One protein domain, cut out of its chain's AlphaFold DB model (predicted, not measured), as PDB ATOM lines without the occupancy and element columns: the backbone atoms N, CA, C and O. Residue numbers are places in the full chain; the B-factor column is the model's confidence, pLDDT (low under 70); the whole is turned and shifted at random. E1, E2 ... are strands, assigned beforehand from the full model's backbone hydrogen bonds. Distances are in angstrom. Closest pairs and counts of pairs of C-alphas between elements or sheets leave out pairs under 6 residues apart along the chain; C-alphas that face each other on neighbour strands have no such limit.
ATOM      1  N   ALA A  77     164.316 120.598 142.855       95.88
ATOM      2  CA  ALA A  77     165.150 121.476 142.055       95.88
ATOM      3  C   ALA A  77     166.585 120.917 141.954       95.88
ATOM      4  O   ALA A  77     167.118 120.415 142.948       95.88
ATOM      5  N   PRO A  78     167.199 120.909 140.759       96.06
ATOM      6  CA  PRO A  78     168.557 120.408 140.569       96.06
ATOM      7  C   PRO A  78     169.613 121.393 141.090       96.06
ATOM      8  O   PRO A  78     169.453 122.599 140.936       96.06
ATOM      9  N   VAL A  79     170.713 120.867 141.632       96.19
ATOM     10  CA  VAL A  79     171.940 121.621 141.948       96.19
ATOM     11  C   VAL A  79     173.026 121.213 140.961       96.19
ATOM     12  O   VAL A  79     173.329 120.021 140.843       96.19
ATOM     13  N   PHE A  80     173.612 122.180 140.254       95.88
ATOM     14  CA  PHE A  80     174.602 121.921 139.205       95.88
ATOM     15  C   PHE A  80     176.015 122.352 139.598       95.88
ATOM     16  O   PHE A  80     176.205 123.386 140.230       95.88
ATOM     17  N   ASP A  81     177.009 121.583 139.161       93.31
ATOM     18  CA  ASP A  81     178.423 121.950 139.198       93.31
ATOM     19  C   ASP A  81     178.830 122.594 137.858       93.31
ATOM     20  O   ASP A  81     178.890 121.888 136.840       93.31
ATOM     21  N   PRO A  82     179.101 123.914 137.825       91.50
ATOM     22  CA  PRO A  82     179.504 124.623 136.612       91.50
ATOM     23  C   PRO A  82     180.993 124.448 136.268       91.50
ATOM     24  O   PRO A  82     181.435 124.970 135.244       91.50
ATOM     25  N   ASN A  83     181.775 123.757 137.106       89.12
ATOM     26  CA  ASN A  83     183.204 123.525 136.873       89.12
ATOM     27  C   ASN A  83     183.461 122.417 135.840       89.12
ATOM     28  O   ASN A  83     184.561 122.310 135.301       89.12
ATOM     29  N   ILE A  84     182.445 121.605 135.534       86.69
ATOM     30  CA  ILE A  84     182.487 120.557 134.510       86.69
ATOM     31  C   ILE A  84     181.733 121.058 133.274       86.69
ATOM     32  O   ILE A  84     180.676 121.670 133.391       86.69
ATOM     33  N   THR A  85     182.273 120.822 132.072       86.56
ATOM     34  CA  THR A  85     181.600 121.157 130.803       86.56
ATOM     35  C   THR A  85     181.232 119.869 130.055       86.56
ATOM     36  O   THR A  85     182.146 119.166 129.621       86.56
ATOM     37  N   PRO A  86     179.930 119.551 129.871       88.19
ATOM     38  CA  PRO A  86     178.744 120.296 130.328       88.19
ATOM     39  C   PRO A  86     178.513 120.216 131.857       88.19
ATOM     40  O   PRO A  86     178.984 119.256 132.474       88.19
ATOM     41  N   PRO A  87     177.776 121.176 132.467       91.69
ATOM     42  CA  PRO A  87     177.514 121.190 133.908       91.69
ATOM     43  C   PRO A  87     176.884 119.894 134.413       91.69
ATOM     44  O   PRO A  87     175.946 119.361 133.812       91.69
ATOM     45  N   ARG A  88     177.386 119.394 135.543       94.19
ATOM     46  CA  ARG A  88     176.962 118.108 136.107       94.19
ATOM     47  C   ARG A  88     175.921 118.303 137.204       94.19
ATOM     48  O   ARG A  88     176.091 119.153 138.069       94.19
ATOM     49  N   LEU A  89     174.870 117.482 137.211       94.69
ATOM     50  CA  LEU A  89     173.930 117.410 138.336       94.69
ATOM     51  C   LEU A  89     174.627 116.789 139.558       94.69
ATOM     52  O   LEU A  89     175.077 115.643 139.487       94.69
ATOM     53  N   VAL A  90     174.693 117.532 140.660       94.06
ATOM     54  CA  VAL A  90     175.321 117.097 141.919       94.06
ATOM     55  C   VAL A  90     174.292 116.467 142.849       94.06
ATOM     56  O   VAL A  90     174.475 115.341 143.301       94.06
ATOM     57  N   ARG A  91     173.197 117.184 143.114       94.81
ATOM     58  CA  ARG A  91     172.122 116.771 144.027       94.81
ATOM     59  C   ARG A  91     170.791 117.396 143.627       94.81
ATOM     60  O   ARG A  91     170.712 118.170 142.669       94.81
ATOM     61  N   ARG A  92     169.727 117.034 144.342       95.69
ATOM     62  CA  ARG A  92     168.405 117.658 144.217       95.69
ATOM     63  C   ARG A  92     167.961 118.157 145.583       95.69
ATOM     64  O   ARG A  92     168.059 117.411 146.550       95.69
ATOM     65  N   VAL A  93     167.428 119.371 145.623       96.06
ATOM     66  CA  VAL A  93     166.856 119.983 146.827       96.06
ATOM     67  C   VAL A  93     165.338 120.010 146.747       96.06
ATOM     68  O   VAL A  93     164.770 119.979 145.650       96.06
ATOM     69  N   GLY A  94     164.677 120.083 147.897       96.00
ATOM     70  CA  GLY A  94     163.233 120.287 147.963       96.00
ATOM     71  C   GLY A  94     162.617 119.912 149.300       96.00
ATOM     72  O   GLY A  94     163.308 119.487 150.222       96.00
ATOM     73  N   TRP A  95     161.300 120.078 149.401       96.12
ATOM     74  CA  TRP A  95     160.555 119.757 150.613       96.12
ATOM     75  C   TRP A  95     160.282 118.259 150.726       96.12
ATOM     76  O   TRP A  95     159.835 117.615 149.780       96.12
ATOM     77  N   LEU A  96     160.512 117.712 151.917       94.94
ATOM     78  CA  LEU A  96     160.207 116.332 152.284       94.94
ATOM     79  C   LEU A  96     159.552 116.288 153.663       94.94
ATOM     80  O   LEU A  96     159.596 117.252 154.425       94.94
ATOM     81  N   ARG A  97     158.970 115.138 154.010       94.81
ATOM     82  CA  ARG A  97     158.595 114.832 155.393       94.81
ATOM     83  C   ARG A  97     159.726 114.083 156.072       94.81
ATOM     84  O   ARG A  97     160.225 113.100 155.527       94.81
ATOM     85  N   CYS A  98     160.070 114.523 157.277       93.50
ATOM     86  CA  CYS A  98     161.002 113.810 158.136       93.50
ATOM     87  C   CYS A  98     160.509 112.375 158.373       93.50
ATOM     88  O   CYS A  98     159.373 112.181 158.800       93.50
ATOM     89  N   MET A  99     161.361 111.373 158.159       93.94
ATOM     90  CA  MET A  99     161.000 109.970 158.405       93.94
ATOM     91  C   MET A  99     160.776 109.649 159.892       93.94
ATOM     92  O   MET A  99     160.155 108.634 160.188       93.94
ATOM     93  N   LEU A 100     161.247 110.497 160.818       92.19
ATOM     94  CA  LEU A 100     161.049 110.309 162.260       92.19
ATOM     95  C   LEU A 100     159.774 110.992 162.777       92.19
ATOM     96  O   LEU A 100     158.950 110.357 163.425       92.19
ATOM     97  N   CYS A 101     159.601 112.289 162.504       93.75
ATOM     98  CA  CYS A 101     158.515 113.094 163.084       93.75
ATOM     99  C   CYS A 101     157.452 113.545 162.071       93.75
ATOM    100  O   CYS A 101     156.518 114.254 162.436       93.75
ATOM    101  N   SER A 102     157.588 113.183 160.792       93.25
ATOM    102  CA  SER A 102     156.680 113.560 159.693       93.25
ATOM    103  C   SER A 102     156.524 115.065 159.417       93.25
ATOM    104  O   SER A 102     155.758 115.438 158.517       93.25
ATOM    105  N   ARG A 103     157.249 115.937 160.135       92.38
ATOM    106  CA  ARG A 103     157.256 117.388 159.897       92.38
ATOM    107  C   ARG A 103     157.857 117.699 158.521       92.38
ATOM    108  O   ARG A 103     158.841 117.053 158.140       92.38
ATOM    109  N   PRO A 104     157.282 118.656 157.772       94.12
ATOM    110  CA  PRO A 104     157.876 119.120 156.529       94.12
ATOM    111  C   PRO A 104     159.193 119.845 156.822       94.12
ATOM    112  O   PRO A 104     159.254 120.684 157.718       94.12
ATOM    113  N   HIS A 105     160.239 119.526 156.070       93.94
ATOM    114  CA  HIS A 105     161.502 120.256 156.095       93.94
ATOM    115  C   HIS A 105     162.045 120.407 154.678       93.94
ATOM    116  O   HIS A 105     161.806 119.558 153.812       93.94
ATOM    117  N   PHE A 106     162.770 121.496 154.444       94.69
ATOM    118  CA  PHE A 106     163.554 121.644 153.231       94.69
ATOM    119  C   PHE A 106     164.791 120.757 153.366       94.69
ATOM    120  O   PHE A 106     165.448 120.794 154.401       94.69
ATOM    121  N   SER A 107     165.063 119.930 152.365       93.81
ATOM    122  CA  SER A 107     166.209 119.028 152.332       93.81
ATOM    123  C   SER A 107     167.219 119.522 151.308       93.81
ATOM    124  O   SER A 107     166.877 119.733 150.137       93.81
ATOM    125  N   GLU A 108     168.467 119.679 151.744       92.06
ATOM    126  CA  GLU A 108     169.590 119.980 150.851       92.06
ATOM    127  C   GLU A 108     169.973 118.777 149.968       92.06
ATOM    128  O   GLU A 108     170.550 118.936 148.895       92.06
ATOM    129  N   ASP A 109     169.592 117.558 150.328       92.75
ATOM    130  CA  ASP A 109     169.712 116.402 149.441       92.75
ATOM    131  C   ASP A 109     168.524 115.474 149.657       92.75
ATOM    132  O   ASP A 109     168.504 114.655 150.574       92.75
ATOM    133  N   VAL A 110     167.537 115.559 148.765       88.19
ATOM    134  CA  VAL A 110     166.291 114.790 148.891       88.19
ATOM    135  C   VAL A 110     166.496 113.270 148.851       88.19
ATOM    136  O   VAL A 110     165.574 112.512 149.164       88.19
ATOM    137  N   VAL A 111     167.668 112.795 148.417       84.25
ATOM    138  CA  VAL A 111     168.010 111.371 148.425       84.25
ATOM    139  C   VAL A 111     168.674 110.995 149.746       84.25
ATOM    140  O   VAL A 111     168.203 110.050 150.387       84.25
ATOM    141  N   GLY A 112     169.725 111.723 150.138       84.44
ATOM    142  CA  GLY A 112     170.567 111.415 151.298       84.44
ATOM    143  C   GLY A 112     170.038 111.916 152.647       84.44
ATOM    144  O   GLY A 112     170.258 111.269 153.668       84.44
ATOM    145  N   VAL A 113     169.297 113.025 152.667       89.62
ATOM    146  CA  VAL A 113     168.817 113.693 153.882       89.62
ATOM    147  C   VAL A 113     167.295 113.607 153.957       89.62
ATOM    148  O   VAL A 113     166.561 114.346 153.297       89.62
ATOM    149  N   ARG A 114     166.813 112.688 154.801       91.81
ATOM    150  CA  ARG A 114     165.378 112.386 154.983       91.81
ATOM    151  C   ARG A 114     164.870 112.567 156.416       91.81
ATOM    152  O   ARG A 114     163.749 112.176 156.739       91.81
ATOM    153  N   ILE A 115     165.708 113.101 157.291       92.44
ATOM    154  CA  ILE A 115     165.384 113.414 158.681       92.44
ATOM    155  C   ILE A 115     165.548 114.927 158.818       92.44
ATOM    156  O   ILE A 115     166.492 115.484 158.259       92.44
ATOM    157  N   CYS A 116     164.621 115.598 159.504       91.44
ATOM    158  CA  CYS A 116     164.732 117.037 159.725       91.44
ATOM    159  C   CYS A 116     165.837 117.354 160.737       91.44
ATOM    160  O   CYS A 116     166.202 116.509 161.555       91.44
ATOM    161  N   PHE A 117     166.298 118.602 160.724       88.31
ATOM    162  CA  PHE A 117     167.283 119.118 161.671       88.31
ATOM    163  C   PHE A 117     166.931 118.800 163.137       88.31
ATOM    164  O   PHE A 117     167.736 118.228 163.850       88.31
ATOM    165  N   GLU A 118     165.694 119.029 163.589       87.50
ATOM    166  CA  GLU A 118     165.325 118.732 164.990       87.50
ATOM    167  C   GLU A 118     165.394 117.251 165.387       87.50
ATOM    168  O   GLU A 118     165.402 116.918 166.565       87.50
ATOM    169  N   CYS A 119     165.398 116.341 164.419       88.38
ATOM    170  CA  CYS A 119     165.470 114.906 164.668       88.38
ATOM    171  C   CYS A 119     166.891 114.343 164.498       88.38
ATOM    172  O   CYS A 119     167.037 113.123 164.446       88.38
ATOM    173  N   GLY A 120     167.919 115.191 164.376       86.06
ATOM    174  CA  GLY A 120     169.299 114.754 164.129       86.06
ATOM    175  C   GLY A 120     169.690 114.711 162.643       86.06
ATOM    176  O   GLY A 120     170.693 114.104 162.277       86.06
ATOM    177  N   GLY A 121     168.879 115.289 161.751       86.81
ATOM    178  CA  GLY A 121     169.189 115.408 160.323       86.81
ATOM    179  C   GLY A 121     170.147 116.559 159.999       86.81
ATOM    180  O   GLY A 121     170.427 117.400 160.848       86.81
ATOM    181  N   GLU A 122     170.645 116.618 158.760       80.44
ATOM    182  CA  GLU A 122     171.513 117.714 158.267       80.44
ATOM    183  C   GLU A 122     172.758 117.985 159.138       80.44
ATOM    184  O   GLU A 122     173.222 119.114 159.252       80.44
ATOM    185  N   GLY A 123     173.313 116.944 159.770       75.19
ATOM    186  CA  GLY A 123     174.506 117.070 160.616       75.19
ATOM    187  C   GLY A 123     174.248 117.661 162.005       75.19
ATOM    188  O   GLY A 123     175.204 117.962 162.718       75.19
ATOM    189  N   SER A 124     172.986 117.811 162.415       78.44
ATOM    190  CA  SER A 124     172.653 118.136 163.802       78.44
ATOM    191  C   SER A 124     172.971 116.965 164.733       78.44
ATOM    192  O   SER A 124     172.729 115.797 164.423       78.44
ATOM    193  N   VAL A 125     173.501 117.286 165.912       62.59
ATOM    194  CA  VAL A 125     173.436 116.364 167.043       62.59
ATOM    195  C   VAL A 125     172.007 116.418 167.580       62.59
ATOM    196  O   VAL A 125     171.492 117.524 167.766       62.59
ATOM    197  N   PRO A 126     171.335 115.278 167.811       56.97
ATOM    198  CA  PRO A 126     170.065 115.294 168.506       56.97
ATOM    199  C   PRO A 126     170.347 115.752 169.939       56.97
ATOM    200  O   PRO A 126     170.697 114.958 170.809       56.97
ATOM    201  N   ILE A 127     170.211 117.054 170.185       56.47
ATOM    202  CA  ILE A 127     169.743 117.512 171.487       56.47
ATOM    203  C   ILE A 127     168.432 116.738 171.670       56.47
ATOM    204  O   ILE A 127     167.676 116.614 170.699       56.47
ATOM    205  N   GLY A 128     168.209 116.124 172.836       55.06
ATOM    206  CA  GLY A 128     166.932 115.464 173.135       55.06
ATOM    207  C   GLY A 128     165.765 116.338 172.674       55.06
ATOM    208  O   GLY A 128     165.936 117.550 172.481       55.06
ATOM    209  N   ARG A 129     164.582 115.758 172.431       55.31
ATOM    210  CA  ARG A 129     163.438 116.592 172.030       55.31
ATOM    211  C   ARG A 129     163.351 117.755 173.018       55.31
ATOM    212  O   ARG A 129     163.657 117.572 174.186       55.31
ATOM    213  N   ILE A 130     162.921 118.939 172.593       55.97
ATOM    214  CA  ILE A 130     162.722 120.053 173.541       55.97
ATOM    215  C   ILE A 130     161.822 119.616 174.720       55.97
ATOM    216  O   ILE A 130     161.991 120.102 175.824       55.97
ATOM    217  N   SER A 131     160.935 118.632 174.506       56.66
ATOM    218  CA  SER A 131     160.137 117.977 175.554       56.66
ATOM    219  C   SER A 131     160.916 117.154 176.588       56.66
ATOM    220  O   SER A 131     160.330 116.762 177.587       56.66
ATOM    221  N   ASP A 132     162.171 116.823 176.308       59.00
ATOM    222  CA  ASP A 132     163.057 115.989 177.125       59.00
ATOM    223  C   ASP A 132     164.028 116.860 177.951       59.00
ATOM    224  O   ASP A 132     164.824 116.331 178.723       59.00
ATOM    225  N   LEU A 133     163.992 118.187 177.775       60.81
ATOM    226  CA  LEU A 133     164.640 119.138 178.673       60.81
ATOM    227  C   LEU A 133     163.681 119.356 179.846       60.81
ATOM    228  O   LEU A 133     162.722 120.114 179.729       60.81
TER     229      LEU A 133
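This is residues 77 to 133 of the 138 residues of an uncharacterized protein of Alcaligenaceae bacterium SAGV5 (UniProt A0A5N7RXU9). With little regular structure, this is a thin rod: a narrow ribbon in which the long strand E2 pairs with E1 along one part and E3 along another, and an unnamed stretch, residues 108 to 133, continues to the far end. The printed part has 57 residues, under half in named elements, and is all strand. Order E1, E2, E3 holds along the chain and across the antiparallel sheet. It is loose, radius of gyration of the C-alphas 14.5 A, spanning 51 by 19 by 11 A.

Find C-alpha 88 at (176.962, 118.108, 136.107); E2, residues 88 to 97, runs 26.8 A from there. E1 is residues 77 to 81, and E3, residues 104 to 107, ends at (166.209, 119.028, 152.332).

Hairpin E1 and E2 stands at 150 degrees, with N 79 and O 91 within hydrogen-bond range at 2.9 A. Hairpin E2 and E3 stands at 168 degrees, with N 107 and O 94 at 2.8 A. This is a meander, each strand the antiparallel neighbour of the one before. E1 and E3 are apart.

The farthest C-alphas, Thr 85 and Leu 133, are 50.8 A apart. Both links are short, and the printed part has no cut. Residues 125 to 133 have pLDDT under 70.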